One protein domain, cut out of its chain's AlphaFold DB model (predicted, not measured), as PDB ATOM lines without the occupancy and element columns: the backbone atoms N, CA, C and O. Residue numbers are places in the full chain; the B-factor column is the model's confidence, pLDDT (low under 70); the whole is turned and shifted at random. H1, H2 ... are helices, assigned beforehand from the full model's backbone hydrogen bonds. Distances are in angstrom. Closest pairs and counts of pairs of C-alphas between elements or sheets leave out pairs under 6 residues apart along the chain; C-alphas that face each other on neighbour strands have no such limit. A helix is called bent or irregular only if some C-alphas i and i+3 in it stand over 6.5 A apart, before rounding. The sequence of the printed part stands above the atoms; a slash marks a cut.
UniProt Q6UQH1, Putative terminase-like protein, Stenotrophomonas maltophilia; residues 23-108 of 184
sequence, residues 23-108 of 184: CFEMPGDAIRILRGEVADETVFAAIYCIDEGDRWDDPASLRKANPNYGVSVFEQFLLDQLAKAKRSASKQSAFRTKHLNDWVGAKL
ATOM      1  N   CYS A  23      -9.722  45.155  -3.445       85.56
ATOM      2  CA  CYS A  23      -9.096  45.593  -4.692       85.56
ATOM      3  C   CYS A  23      -9.914  45.240  -5.945       85.56
ATOM      4  O   CYS A  23      -9.705  45.879  -6.972       85.56
ATOM      5  N   PHE A  24     -10.799  44.238  -5.865       85.25
ATOM      6  CA  PHE A  24     -11.727  43.845  -6.928       85.25
ATOM      7  C   PHE A  24     -13.082  44.551  -6.797       85.25
ATOM      8  O   PHE A  24     -13.639  44.997  -7.797       85.25
ATOM      9  N   GLU A  25     -13.588  44.697  -5.570       85.94
ATOM     10  CA  GLU A  25     -14.885  45.333  -5.296       85.94
ATOM     11  C   GLU A  25     -14.877  46.837  -5.604       85.94
ATOM     12  O   GLU A  25     -15.765  47.326  -6.301       85.94
ATOM     13  N   MET A  26     -13.839  47.562  -5.168       87.38
ATOM     14  CA  MET A  26     -13.761  49.023  -5.320       87.38
ATOM     15  C   MET A  26     -13.858  49.499  -6.784       87.38
ATOM     16  O   MET A  26     -14.630  50.423  -7.048       87.38
ATOM     17  N   PRO A  27     -13.140  48.905  -7.767       88.50
ATOM     18  CA  PRO A  27     -13.354  49.231  -9.177       88.50
ATOM     19  C   PRO A  27     -14.781  48.958  -9.657       88.50
ATOM     20  O   PRO A  27     -15.298  49.724 -10.463       88.50
ATOM     21  N   GLY A  28     -15.423  47.891  -9.171       88.19
ATOM     22  CA  GLY A  28     -16.804  47.562  -9.520       88.19
ATOM     23  C   GLY A  28     -17.779  48.661  -9.101       88.19
ATOM     24  O   GLY A  28     -18.572  49.123  -9.920       88.19
ATOM     25  N   ASP A  29     -17.670  49.142  -7.864       90.00
ATOM     26  CA  ASP A  29     -18.496  50.251  -7.372       90.00
ATOM     27  C   ASP A  29     -18.205  51.558  -8.118       90.00
ATOM     28  O   ASP A  29     -19.132  52.256  -8.532       90.00
ATOM     29  N   ALA A  30     -16.930  51.847  -8.388       92.00
ATOM     30  CA  ALA A  30     -16.534  53.003  -9.186       92.00
ATOM     31  C   ALA A  30     -17.129  52.966 -10.607       92.00
ATOM     32  O   ALA A  30     -17.607  53.987 -11.098       92.00
ATOM     33  N   ILE A  31     -17.162  51.798 -11.261       91.81
ATOM     34  CA  ILE A  31     -17.799  51.627 -12.579       91.81
ATOM     35  C   ILE A  31     -19.300  51.923 -12.501       91.81
ATOM     36  O   ILE A  31     -19.830  52.596 -13.385       91.81
ATOM     37  N   ARG A  32     -19.991  51.454 -11.457       92.50
ATOM     38  CA  ARG A  32     -21.432  51.702 -11.272       92.50
ATOM     39  C   ARG A  32     -21.732  53.191 -11.091       92.50
ATOM     40  O   ARG A  32     -22.688  53.686 -11.685       92.50
ATOM     41  N   ILE A  33     -20.891  53.910 -10.343       94.06
ATOM     42  CA  ILE A  33     -20.984  55.372 -10.198       94.06
ATOM     43  C   ILE A  33     -20.750  56.062 -11.548       94.06
ATOM     44  O   ILE A  33     -21.571  56.865 -11.982       94.06
ATOM     45  N   LEU A  34     -19.681  55.699 -12.268       91.81
ATOM     46  CA  LEU A  34     -19.353  56.281 -13.579       91.81
ATOM     47  C   LEU A  34     -20.429  56.019 -14.648       91.81
ATOM     48  O   LEU A  34     -20.599  56.827 -15.558       91.81
ATOM     49  N   ARG A  35     -21.165  54.907 -14.546       92.62
ATOM     50  CA  ARG A  35     -22.316  54.589 -15.410       92.62
ATOM     51  C   ARG A  35     -23.608  55.301 -14.999       92.62
ATOM     52  O   ARG A  35     -24.591  55.216 -15.730       92.62
ATOM     53  N   GLY A  36     -23.620  55.983 -13.854       92.38
ATOM     54  CA  GLY A  36     -24.809  56.627 -13.297       92.38
ATOM     55  C   GLY A  36     -25.820  55.650 -12.689       92.38
ATOM     56  O   GLY A  36     -26.962  56.027 -12.449       92.38
ATOM     57  N   GLU A  37     -25.426  54.398 -12.434       94.44
ATOM     58  CA  GLU A  37     -26.272  53.413 -11.747       94.44
ATOM     59  C   GLU A  37     -26.404  53.736 -10.247       94.44
ATOM     60  O   GLU A  37     -27.393  53.374  -9.610       94.44
ATOM     61  N   VAL A  38     -25.396  54.411  -9.684       93.75
ATOM     62  CA  VAL A  38     -25.343  54.899  -8.300       93.75
ATOM     63  C   VAL A  38     -24.884  56.357  -8.322       93.75
ATOM     64  O   VAL A  38     -23.919  56.682  -9.006       93.75
ATOM     65  N   ALA A  39     -25.553  57.235  -7.575       92.56
ATOM     66  CA  ALA A  39     -25.149  58.632  -7.432       92.56
ATOM     67  C   ALA A  39     -24.311  58.818  -6.158       92.56
ATOM     68  O   ALA A  39     -24.823  58.642  -5.054       92.56
ATOM     69  N   ASP A  40     -23.039  59.179  -6.325       92.25
ATOM     70  CA  ASP A  40     -22.129  59.551  -5.237       92.25
ATOM     71  C   ASP A  40     -21.138  60.614  -5.735       92.25
ATOM     72  O   ASP A  40     -20.251  60.331  -6.538       92.25
ATOM     73  N   GLU A  41     -21.300  61.854  -5.272       90.81
ATOM     74  CA  GLU A  41     -20.451  62.992  -5.657       90.81
ATOM     75  C   GLU A  41     -19.169  63.099  -4.815       90.81
ATOM     76  O   GLU A  41     -18.306  63.933  -5.086       90.81
ATOM     77  N   THR A  42     -19.022  62.261  -3.784       90.62
ATOM     78  CA  THR A  42     -17.839  62.257  -2.910       90.62
ATOM     79  C   THR A  42     -16.681  61.450  -3.497       90.62
ATOM     80  O   THR A  42     -15.545  61.555  -3.026       90.62
ATOM     81  N   VAL A  43     -16.953  60.662  -4.540       90.81
ATOM     82  CA  VAL A  43     -16.002  59.751  -5.172       90.81
ATOM     83  C   VAL A  43     -15.586  60.281  -6.539       90.81
ATOM     84  O   VAL A  43     -16.389  60.428  -7.454       90.81
ATOM     85  N   PHE A  44     -14.281  60.483  -6.705       91.62
ATOM     86  CA  PHE A  44     -13.663  60.638  -8.017       91.62
ATOM     87  C   PHE A  44     -12.993  59.322  -8.419       91.62
ATOM     88  O   PHE A  44     -12.157  58.798  -7.681       91.62
ATOM     89  N   ALA A  45     -13.325  58.806  -9.605       92.94
ATOM     90  CA  ALA A  45     -12.739  57.585 -10.143       92.94
ATOM     91  C   ALA A  45     -12.151  57.814 -11.538       92.94
ATOM     92  O   ALA A  45     -12.815  58.323 -12.436       92.94
ATOM     93  N   ALA A  46     -10.908  57.369 -11.724       93.06
ATOM     94  CA  ALA A  46     -10.253  57.281 -13.023       93.06
ATOM     95  C   ALA A  46      -9.764  55.843 -13.218       93.06
ATOM     96  O   ALA A  46      -8.917  55.362 -12.462       93.06
ATOM     97  N   ILE A  47     -10.324  55.152 -14.209       92.94
ATOM     98  CA  ILE A  47     -10.059  53.735 -14.456       92.94
ATOM     99  C   ILE A  47      -9.340  53.595 -15.793       92.94
ATOM    100  O   ILE A  47      -9.833  54.039 -16.827       92.94
ATOM    101  N   TYR A  48      -8.180  52.945 -15.755       94.25
ATOM    102  CA  TYR A  48      -7.389  52.619 -16.935       94.25
ATOM    103  C   TYR A  48      -7.256  51.100 -17.018       94.25
ATOM    104  O   TYR A  48      -6.489  50.481 -16.275       94.25
ATOM    105  N   CYS A  49      -8.066  50.491 -17.875       94.12
ATOM    106  CA  CYS A  49      -8.067  49.062 -18.154       94.12
ATOM    107  C   CYS A  49      -8.641  48.808 -19.549       94.12
ATOM    108  O   CYS A  49      -9.155  49.712 -20.211       94.12
ATOM    109  N   ILE A  50      -8.529  47.568 -20.006       94.75
ATOM    110  CA  ILE A  50      -9.294  47.101 -21.163       94.75
ATOM    111  C   ILE A  50     -10.736  46.771 -20.754       94.75
ATOM    112  O   ILE A  50     -10.991  46.471 -19.588       94.75
ATOM    113  N   ASP A  51     -11.660  46.819 -21.713       90.12
ATOM    114  CA  ASP A  51     -13.058  46.425 -21.504       90.12
ATOM    115  C   ASP A  51     -13.267  44.932 -21.780       90.12
ATOM    116  O   ASP A  51     -12.454  44.255 -22.419       90.12
ATOM    117  N   GLU A  52     -14.409  44.410 -21.335       84.94
ATOM    118  CA  GLU A  52     -14.845  43.072 -21.711       84.94
ATOM    119  C   GLU A  52     -15.039  42.978 -23.236       84.94
ATOM    120  O   GLU A  52     -15.738  43.783 -23.847       84.94
ATOM    121  N   GLY A  53     -14.400  41.984 -23.859       84.75
ATOM    122  CA  GLY A  53     -14.412  41.792 -25.314       84.75
ATOM    123  C   GLY A  53     -13.233  42.431 -26.053       84.75
ATOM    124  O   GLY A  53     -12.977  42.058 -27.201       84.75
ATOM    125  N   ASP A  54     -12.459  43.305 -25.405       91.25
ATOM    126  CA  ASP A  54     -11.235  43.835 -25.998       91.25
ATOM    127  C   ASP A  54     -10.205  42.724 -26.238       91.25
ATOM    128  O   ASP A  54     -10.006  41.792 -25.446       91.25
ATOM    129  N   ARG A  55      -9.474  42.851 -27.344       91.62
ATOM    130  CA  ARG A  55      -8.373  41.947 -27.655       91.62
ATOM    131  C   ARG A  55      -7.134  42.327 -26.863       91.62
ATOM    132  O   ARG A  55      -6.373  43.194 -27.269       91.62
ATOM    133  N   TRP A  56      -6.846  41.569 -25.810       91.94
ATOM    134  CA  TRP A  56      -5.621  41.750 -25.018       91.94
ATOM    135  C   TRP A  56      -4.325  41.719 -25.852       91.94
ATOM    136  O   TRP A  56      -3.283  42.210 -25.424       91.94
ATOM    137  N   ASP A  57      -4.366  41.100 -27.032       92.50
ATOM    138  CA  ASP A  57      -3.215  40.911 -27.896       92.50
ATOM    139  C   ASP A  57      -3.044  42.008 -28.972       92.50
ATOM    140  O   ASP A  57      -2.178  41.886 -29.847       92.50
ATOM    141  N   ASP A  58      -3.837  43.078 -28.894       93.44
ATOM    142  CA  ASP A  58      -3.828  44.238 -29.788       93.44
ATOM    143  C   ASP A  58      -3.039  45.422 -29.178       93.44
ATOM    144  O   ASP A  58      -3.268  45.790 -28.023       93.44
ATOM    145  N   PRO A  59      -2.115  46.065 -29.921       92.38
ATOM    146  CA  PRO A  59      -1.500  47.322 -29.498       92.38
ATOM    147  C   PRO A  59      -2.487  48.444 -29.127       92.38
ATOM    148  O   PRO A  59      -2.153  49.278 -28.286       92.38
ATOM    149  N   ALA A  60      -3.697  48.475 -29.695       93.62
ATOM    150  CA  ALA A  60      -4.719  49.457 -29.319       93.62
ATOM    151  C   ALA A  60      -5.126  49.335 -27.838       93.62
ATOM    152  O   ALA A  60      -5.267  50.343 -27.140       93.62
ATOM    153  N   SER A  61      -5.211  48.104 -27.326       95.44
ATOM    154  CA  SER A  61      -5.503  47.825 -25.917       95.44
ATOM    155  C   SER A  61      -4.414  48.333 -24.971       95.44
ATOM    156  O   SER A  61      -4.720  48.763 -23.860       95.44
ATOM    157  N   LEU A  62      -3.149  48.364 -25.415       95.19
ATOM    158  CA  LEU A  62      -2.060  48.959 -24.635       95.19
ATOM    159  C   LEU A  62      -2.269  50.463 -24.443       95.19
ATOM    160  O   LEU A  62      -2.110  50.960 -23.334       95.19
ATOM    161  N   ARG A  63      -2.640  51.190 -25.502       94.25
ATOM    162  CA  ARG A  63      -2.862  52.644 -25.419       94.25
ATOM    163  C   ARG A  63      -4.024  52.981 -24.493       94.25
ATOM    164  O   ARG A  63      -3.907  53.885 -23.677       94.25
ATOM    165  N   LYS A  64      -5.107  52.205 -24.571       94.62
ATOM    166  CA  LYS A  64      -6.291  52.359 -23.717       94.62
ATOM    167  C   LYS A  64      -5.977  52.179 -22.228       94.62
ATOM    168  O   LYS A  64      -6.385  52.994 -21.410       94.62
ATOM    169  N   ALA A  65      -5.231  51.131 -21.880       95.69
ATOM    170  CA  ALA A  65      -4.947  50.801 -20.485       95.69
ATOM    171  C   ALA A  65      -3.804  51.622 -19.855       95.69
ATOM    172  O   ALA A  65      -3.602  51.545 -18.646       95.69
ATOM    173  N   ASN A  66      -3.034  52.387 -20.640       95.62
ATOM    174  CA  ASN A  66      -1.840  53.088 -20.163       95.62
ATOM    175  C   ASN A  66      -1.964  54.604 -20.421       95.62
ATOM    176  O   ASN A  66      -1.602  55.063 -21.502       95.62
ATOM    177  N   PRO A  67      -2.407  55.413 -19.440       92.31
ATOM    178  CA  PRO A  67      -2.700  56.838 -19.647       92.31
ATOM    179  C   PRO A  67      -1.500  57.696 -20.054       92.31
ATOM    180  O   PRO A  67      -1.686  58.758 -20.634       92.31
ATOM    181  N   ASN A  68      -0.273  57.246 -19.771       93.12
ATOM    182  CA  ASN A  68       0.955  57.959 -20.137       93.12
ATOM    183  C   ASN A  68       1.768  57.232 -21.226       93.12
ATOM    184  O   ASN A  68       3.007  57.271 -21.234       93.12
ATOM    185  N   TYR A  69       1.067  56.511 -22.107       93.88
ATOM    186  CA  TYR A  69       1.641  55.789 -23.240       93.88
ATOM    187  C   TYR A  69       2.418  56.730 -24.167       93.88
ATOM    188  O   TYR A  69       1.903  57.758 -24.598       93.88
ATOM    189  N   GLY A  70       3.660  56.370 -24.490       90.75
ATOM    190  CA  GLY A  70       4.537  57.160 -25.359       90.75
ATOM    191  C   GLY A  70       5.213  58.356 -24.677       90.75
ATOM    192  O   GLY A  70       6.034  59.009 -25.312       90.75
ATOM    193  N   VAL A  71       4.920  58.620 -23.397       93.75
ATOM    194  CA  VAL A  71       5.519  59.720 -22.620       93.75
ATOM    195  C   VAL A  71       6.411  59.172 -21.507       93.75
ATOM    196  O   VAL A  71       7.630  59.268 -21.602       93.75
ATOM    197  N   SER A  72       5.832  58.549 -20.469       93.25
ATOM    198  CA  SER A  72       6.603  57.857 -19.416       93.25
ATOM    199  C   SER A  72       6.461  56.340 -19.467       93.25
ATOM    200  O   SER A  72       7.259  55.623 -18.866       93.25
ATOM    201  N   VAL A  73       5.438  55.836 -20.160       91.75
ATOM    202  CA  VAL A  73       5.279  54.413 -20.448       91.75
ATOM    203  C   VAL A  73       5.723  54.186 -21.886       91.75
ATOM    204  O   VAL A  73       5.001  54.496 -22.832       91.75
ATOM    205  N   PHE A  74       6.942  53.676 -22.051       95.19
ATOM    206  CA  PHE A  74       7.551  53.529 -23.369       95.19
ATOM    207  C   PHE A  74       6.833  52.472 -24.213       95.19
ATOM    208  O   PHE A  74       6.724  51.307 -23.823       95.19
ATOM    209  N   GLU A  75       6.406  52.876 -25.410       94.75
ATOM    210  CA  GLU A  75       5.719  52.019 -26.383       94.75
ATOM    211  C   GLU A  75       6.519  50.750 -26.690       94.75
ATOM    212  O   GLU A  75       5.990  49.644 -26.570       94.75
ATOM    213  N   GLN A  76       7.813  50.892 -26.991       95.62
ATOM    214  CA  GLN A  76       8.665  49.754 -27.339       95.62
ATOM    215  C   GLN A  76       8.722  48.707 -26.220       95.62
ATOM    216  O   GLN A  76       8.633  47.509 -26.482       95.62
ATOM    217  N   PHE A  77       8.797  49.147 -24.960       95.75
ATOM    218  CA  PHE A  77       8.797  48.236 -23.820       95.75
ATOM    219  C   PHE A  77       7.495  47.426 -23.747       95.75
ATOM    220  O   PHE A  77       7.538  46.206 -23.575       95.75
ATOM    221  N   LEU A  78       6.337  48.074 -23.913       95.94
ATOM    222  CA  LEU A  78       5.042  47.391 -23.882       95.94
ATOM    223  C   LEU A  78       4.874  46.418 -25.056       95.94
ATOM    224  O   LEU A  78       4.378  45.306 -24.861       95.94
ATOM    225  N   LEU A  79       5.326  46.798 -26.255       96.00
ATOM    226  CA  LEU A  79       5.315  45.931 -27.435       96.00
ATOM    227  C   LEU A  79       6.205  44.694 -27.242       96.00
ATOM    228  O   LEU A  79       5.799  43.579 -27.581       96.00
ATOM    229  N   ASP A  80       7.374  44.851 -26.622       95.75
ATOM    230  CA  ASP A  80       8.268  43.735 -26.307       95.75
ATOM    231  C   ASP A  80       7.652  42.781 -25.273       95.75
ATOM    232  O   ASP A  80       7.743  41.552 -25.413       95.75
ATOM    233  N   GLN A  81       7.003  43.318 -24.233       95.81
ATOM    234  CA  GLN A  81       6.274  42.509 -23.251       95.81
ATOM    235  C   GLN A  81       5.098  41.774 -23.900       95.81
ATOM    236  O   GLN A  81       4.928  40.571 -23.676       95.81
ATOM    237  N   LEU A  82       4.352  42.447 -24.780       95.50
ATOM    238  CA  LEU A  82       3.266  41.848 -25.549       95.50
ATOM    239  C   LEU A  82       3.779  40.695 -26.422       95.50
ATOM    240  O   LEU A  82       3.203  39.605 -26.430       95.50
ATOM    241  N   ALA A  83       4.903  40.879 -27.117       94.56
ATOM    242  CA  ALA A  83       5.501  39.844 -27.957       94.56
ATOM    243  C   ALA A  83       5.972  38.619 -27.150       94.56
ATOM    244  O   ALA A  83       5.910  37.485 -27.640       94.56
ATOM    245  N   LYS A  84       6.451  38.821 -25.916       94.12
ATOM    246  CA  LYS A  84       6.797  37.731 -24.984       94.12
ATOM    247  C   LYS A  84       5.539  37.003 -24.504       94.12
ATOM    248  O   LYS A  84       5.508  35.773 -24.533       94.12
ATOM    249  N   ALA A  85       4.495  37.742 -24.132       92.06
ATOM    250  CA  ALA A  85       3.216  37.190 -23.687       92.06
ATOM    251  C   ALA A  85       2.522  36.375 -24.791       92.06
ATOM    252  O   ALA A  85       2.077  35.254 -24.556       92.06
ATOM    253  N   LYS A  86       2.527  36.848 -26.043       91.44
ATOM    254  CA  LYS A  86       1.978  36.102 -27.194       91.44
ATOM    255  C   LYS A  86       2.592  34.708 -27.372       91.44
ATOM    256  O   LYS A  86       1.935  33.818 -27.910       91.44
ATOM    257  N   ARG A  87       3.836  34.502 -26.929       89.44
ATOM    258  CA  ARG A  87       4.573  33.236 -27.071       89.44
ATOM    259  C   ARG A  87       4.433  32.293 -25.873       89.44
ATOM    260  O   ARG A  87       4.669  31.103 -26.035       89.44
ATOM    261  N   SER A  88       4.037  32.780 -24.698       86.44
ATOM    262  CA  SER A  88       4.087  32.005 -23.453       86.44
ATOM    263  C   SER A  88       2.804  32.163 -22.643       86.44
ATOM    264  O   SER A  88       2.543  33.240 -22.119       86.44
ATOM    265  N   ALA A  89       2.040  31.073 -22.496       80.12
ATOM    266  CA  ALA A  89       0.784  31.057 -21.737       80.12
ATOM    267  C   ALA A  89       0.970  31.518 -20.281       80.12
ATOM    268  O   ALA A  89       0.195  32.328 -19.785       80.12
ATOM    269  N   SER A  90       2.055  31.101 -19.621       79.75
ATOM    270  CA  SER A  90       2.364  31.529 -18.250       79.75
ATOM    271  C   SER A  90       2.643  33.032 -18.132       79.75
ATOM    272  O   SER A  90       2.310  33.646 -17.119       79.75
ATOM    273  N   LYS A  91       3.210  33.658 -19.174       87.62
ATOM    274  CA  LYS A  91       3.450  35.109 -19.215       87.62
ATOM    275  C   LYS A  91       2.216  35.913 -19.627       87.62
ATOM    276  O   LYS A  91       2.184  37.108 -19.349       87.62
ATOM    277  N   GLN A  92       1.210  35.295 -20.256       89.50
ATOM    278  CA  GLN A  92      -0.016  35.991 -20.674       89.50
ATOM    279  C   GLN A  92      -0.765  36.568 -19.486       89.50
ATOM    280  O   GLN A  92      -1.092  37.750 -19.511       89.50
ATOM    281  N   SER A  93      -0.987  35.774 -18.436       86.19
ATOM    282  CA  SER A  93      -1.729  36.260 -17.273       86.19
ATOM    283  C   SER A  93      -1.007  37.428 -16.605       86.19
ATOM    284  O   SER A  93      -1.594  38.482 -16.401       86.19
ATOM    285  N   ALA A  94       0.304  37.294 -16.374       89.06
ATOM    286  CA  ALA A  94       1.106  38.364 -15.786       89.06
ATOM    287  C   ALA A  94       1.100  39.647 -16.637       89.06
ATOM    288  O   ALA A  94       1.035  40.743 -16.085       89.06
ATOM    289  N   PHE A  95       1.155  39.518 -17.965       93.12
ATOM    290  CA  PHE A  95       1.082  40.653 -18.884       93.12
ATOM    291  C   PHE A  95      -0.283  41.346 -18.830       93.12
ATOM    292  O   PHE A  95      -0.336  42.560 -18.658       93.12
ATOM    293  N   ARG A  96      -1.375  40.579 -18.932       91.81
ATOM    294  CA  ARG A  96      -2.748  41.103 -18.897       91.81
ATOM    295  C   ARG A  96      -3.017  41.849 -17.592       91.81
ATOM    296  O   ARG A  96      -3.464  42.989 -17.620       91.81
ATOM    297  N   THR A  97      -2.614  41.279 -16.462       90.69
ATOM    298  CA  THR A  97      -2.742  41.939 -15.161       90.69
ATOM    299  C   THR A  97      -1.903  43.217 -15.069       90.69
ATOM    300  O   THR A  97      -2.420  44.261 -14.689       90.69
ATOM    301  N   LYS A  98      -0.615  43.175 -15.438       91.38
ATOM    302  CA  LYS A  98       0.313  44.299 -15.198       91.38
ATOM    303  C   LYS A  98       0.244  45.429 -16.220       91.38
ATOM    304  O   LYS A  98       0.601  46.551 -15.886       91.38
ATOM    305  N   HIS A  99      -0.129  45.132 -17.462       94.50
ATOM    306  CA  HIS A  99      -0.051  46.091 -18.571       94.50
ATOM    307  C   HIS A  99      -1.402  46.418 -19.201       94.50
ATOM    308  O   HIS A  99      -1.484  47.389 -19.950       94.50
ATOM    309  N   LEU A 100      -2.442  45.633 -18.903       95.19
ATOM    310  CA  LEU A 100      -3.812  45.881 -19.358       95.19
ATOM    311  C   LEU A 100      -4.807  46.047 -18.203       95.19
ATOM    312  O   LEU A 100      -5.973  46.342 -18.451       95.19
ATOM    313  N   ASN A 101      -4.337  45.877 -16.959       93.62
ATOM    314  CA  ASN A 101      -5.141  45.949 -15.744       93.62
ATOM    315  C   ASN A 101      -6.371  45.024 -15.793       93.62
ATOM    316  O   ASN A 101      -7.475  45.387 -15.401       93.62
ATOM    317  N   ASP A 102      -6.155  43.823 -16.327       91.25
ATOM    318  CA  ASP A 102      -7.191  42.836 -16.605       91.25
ATOM    319  C   ASP A 102      -7.196  41.716 -15.551       91.25
ATOM    320  O   ASP A 102      -6.148  41.166 -15.175       91.25
ATOM    321  N   TRP A 103      -8.394  41.374 -15.078       86.19
ATOM    322  CA  TRP A 103      -8.638  40.364 -14.054       86.19
ATOM    323  C   TRP A 103      -8.677  38.969 -14.673       86.19
ATOM    324  O   TRP A 103      -9.720  38.416 -15.018       86.19
ATOM    325  N   VAL A 104      -7.501  38.364 -14.791       77.38
ATOM    326  CA  VAL A 104      -7.328  37.019 -15.340       77.38
ATOM    327  C   VAL A 104      -7.219  35.966 -14.243       77.38
ATOM    328  O   VAL A 104      -6.266  35.938 -13.467       77.38
ATOM    329  N   GLY A 105      -8.180  35.041 -14.208       65.69
ATOM    330  CA  GLY A 105      -8.146  33.900 -13.294       65.69
ATOM    331  C   GLY A 105      -6.977  32.941 -13.572       65.69
ATOM    332  O   GLY A 105      -6.549  32.759 -14.714       65.69
ATOM    333  N   ALA A 106      -6.500  32.248 -12.531       56.06
ATOM    334  CA  ALA A 106      -5.372  31.308 -12.606       56.06
ATOM    335  C   ALA A 106      -5.552  30.161 -13.631       56.06
ATOM    336  O   ALA A 106      -4.572  29.566 -14.076       56.06
ATOM    337  N   LYS A 107      -6.791  29.872 -14.058       51.50
ATOM    338  CA  LYS A 107      -7.121  28.816 -15.035       51.50
ATOM    339  C   LYS A 107      -6.599  29.071 -16.459       51.50
ATOM    340  O   LYS A 107      -6.555  28.138 -17.253       51.50
ATOM    341  N   LEU A 108      -6.175  30.292 -16.797       53.34
ATOM    342  CA  LEU A 108      -5.706  30.650 -18.148       53.34
ATOM    343  C   LEU A 108      -4.347  30.044 -18.547       53.34
ATOM    344  O   LEU A 108      -4.009  30.045 -19.726       53.34
TER     345      LEU A 108
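Overview. This is residues 23 to 108 of the 184 residues of the protein "Putative terminase-like protein" of Stenotrophomonas maltophilia (UniProt Q6UQH1). A helical hairpin, H3 and H4, has the short helix H2 packed near its open end, and these three make one lobe; H1 lies well away from them, in a second, smaller part joined to the first by a long loop, residues 35 to 58. The printed part has 86 residues with four named helices, in the order H1, H2, H3, H4 along the chain, and no named strand; the class is all helix. The whole is only just loose, close to compact, with a radius of gyration of the C-alphas of 14.5 A, and the C-alphas span 43 by 34 by 20 A.

Arrangement. H3, residues 75 to 87, is the longest helix by residues. It touches H4, residues 89 to 100, where the closest C-alphas, those of Ala 85 and Gln 92, are 4.6 A apart. The two form a helical hairpin and run opposite ways at a shallow tilt of 29 degrees. H2, residues 59 to 65, touches H4, which meets it with residues 99 to 100 alone; the closest C-alphas, those of Ala 65 and Leu 100, are 5.2 A apart. H2 and H4 run the same way at a steep tilt of 51 degrees. H2 is close to H3 but not clearly touching it: the closest C-alphas, those of Pro 59 and Leu 79, are 7.3 A apart. H2 and H3 run opposite ways at a steep tilt of 68 degrees, only just short of about perpendicular. H1, residues 23 to 34, is apart from H2, H3 and H4. In H2 every O i to N i+4 pair is within hydrogen-bond range; the counts are 6 of 8 in H1, 8 of 9 in H3 and 6 of 8 in H4.

Along the chain. H3 measures 18.8 A from C-alpha 75 at (5.719, 52.019, -26.383) to C-alpha 87. H4 measures 15.7 A and ends with C-alpha 100 at (-3.812, 45.881, -19.358). It is neither bent nor irregular, but only just: C-alphas 90 and 93 are 6.3 A apart. H2 is 10.3 A long. H1 begins with C-alpha 23 at (-9.096, 45.593, -4.692) and is 17.3 A long. It too is neither bent nor irregular, but only just, with C-alphas 24 and 27 at 6.1 A.

Size, cuts and confidence. The two C-alphas farthest apart, those of Glu 41 and Arg 87, are 44.4 A apart. The printed part has no cut. The link from H1 to H2 is long, with 24 residues; that from H2 to H3 is short, and that from H3 to H4 is tight. Mean pLDDT of the printed part is 89.9; residues 105 to 108 are under 70.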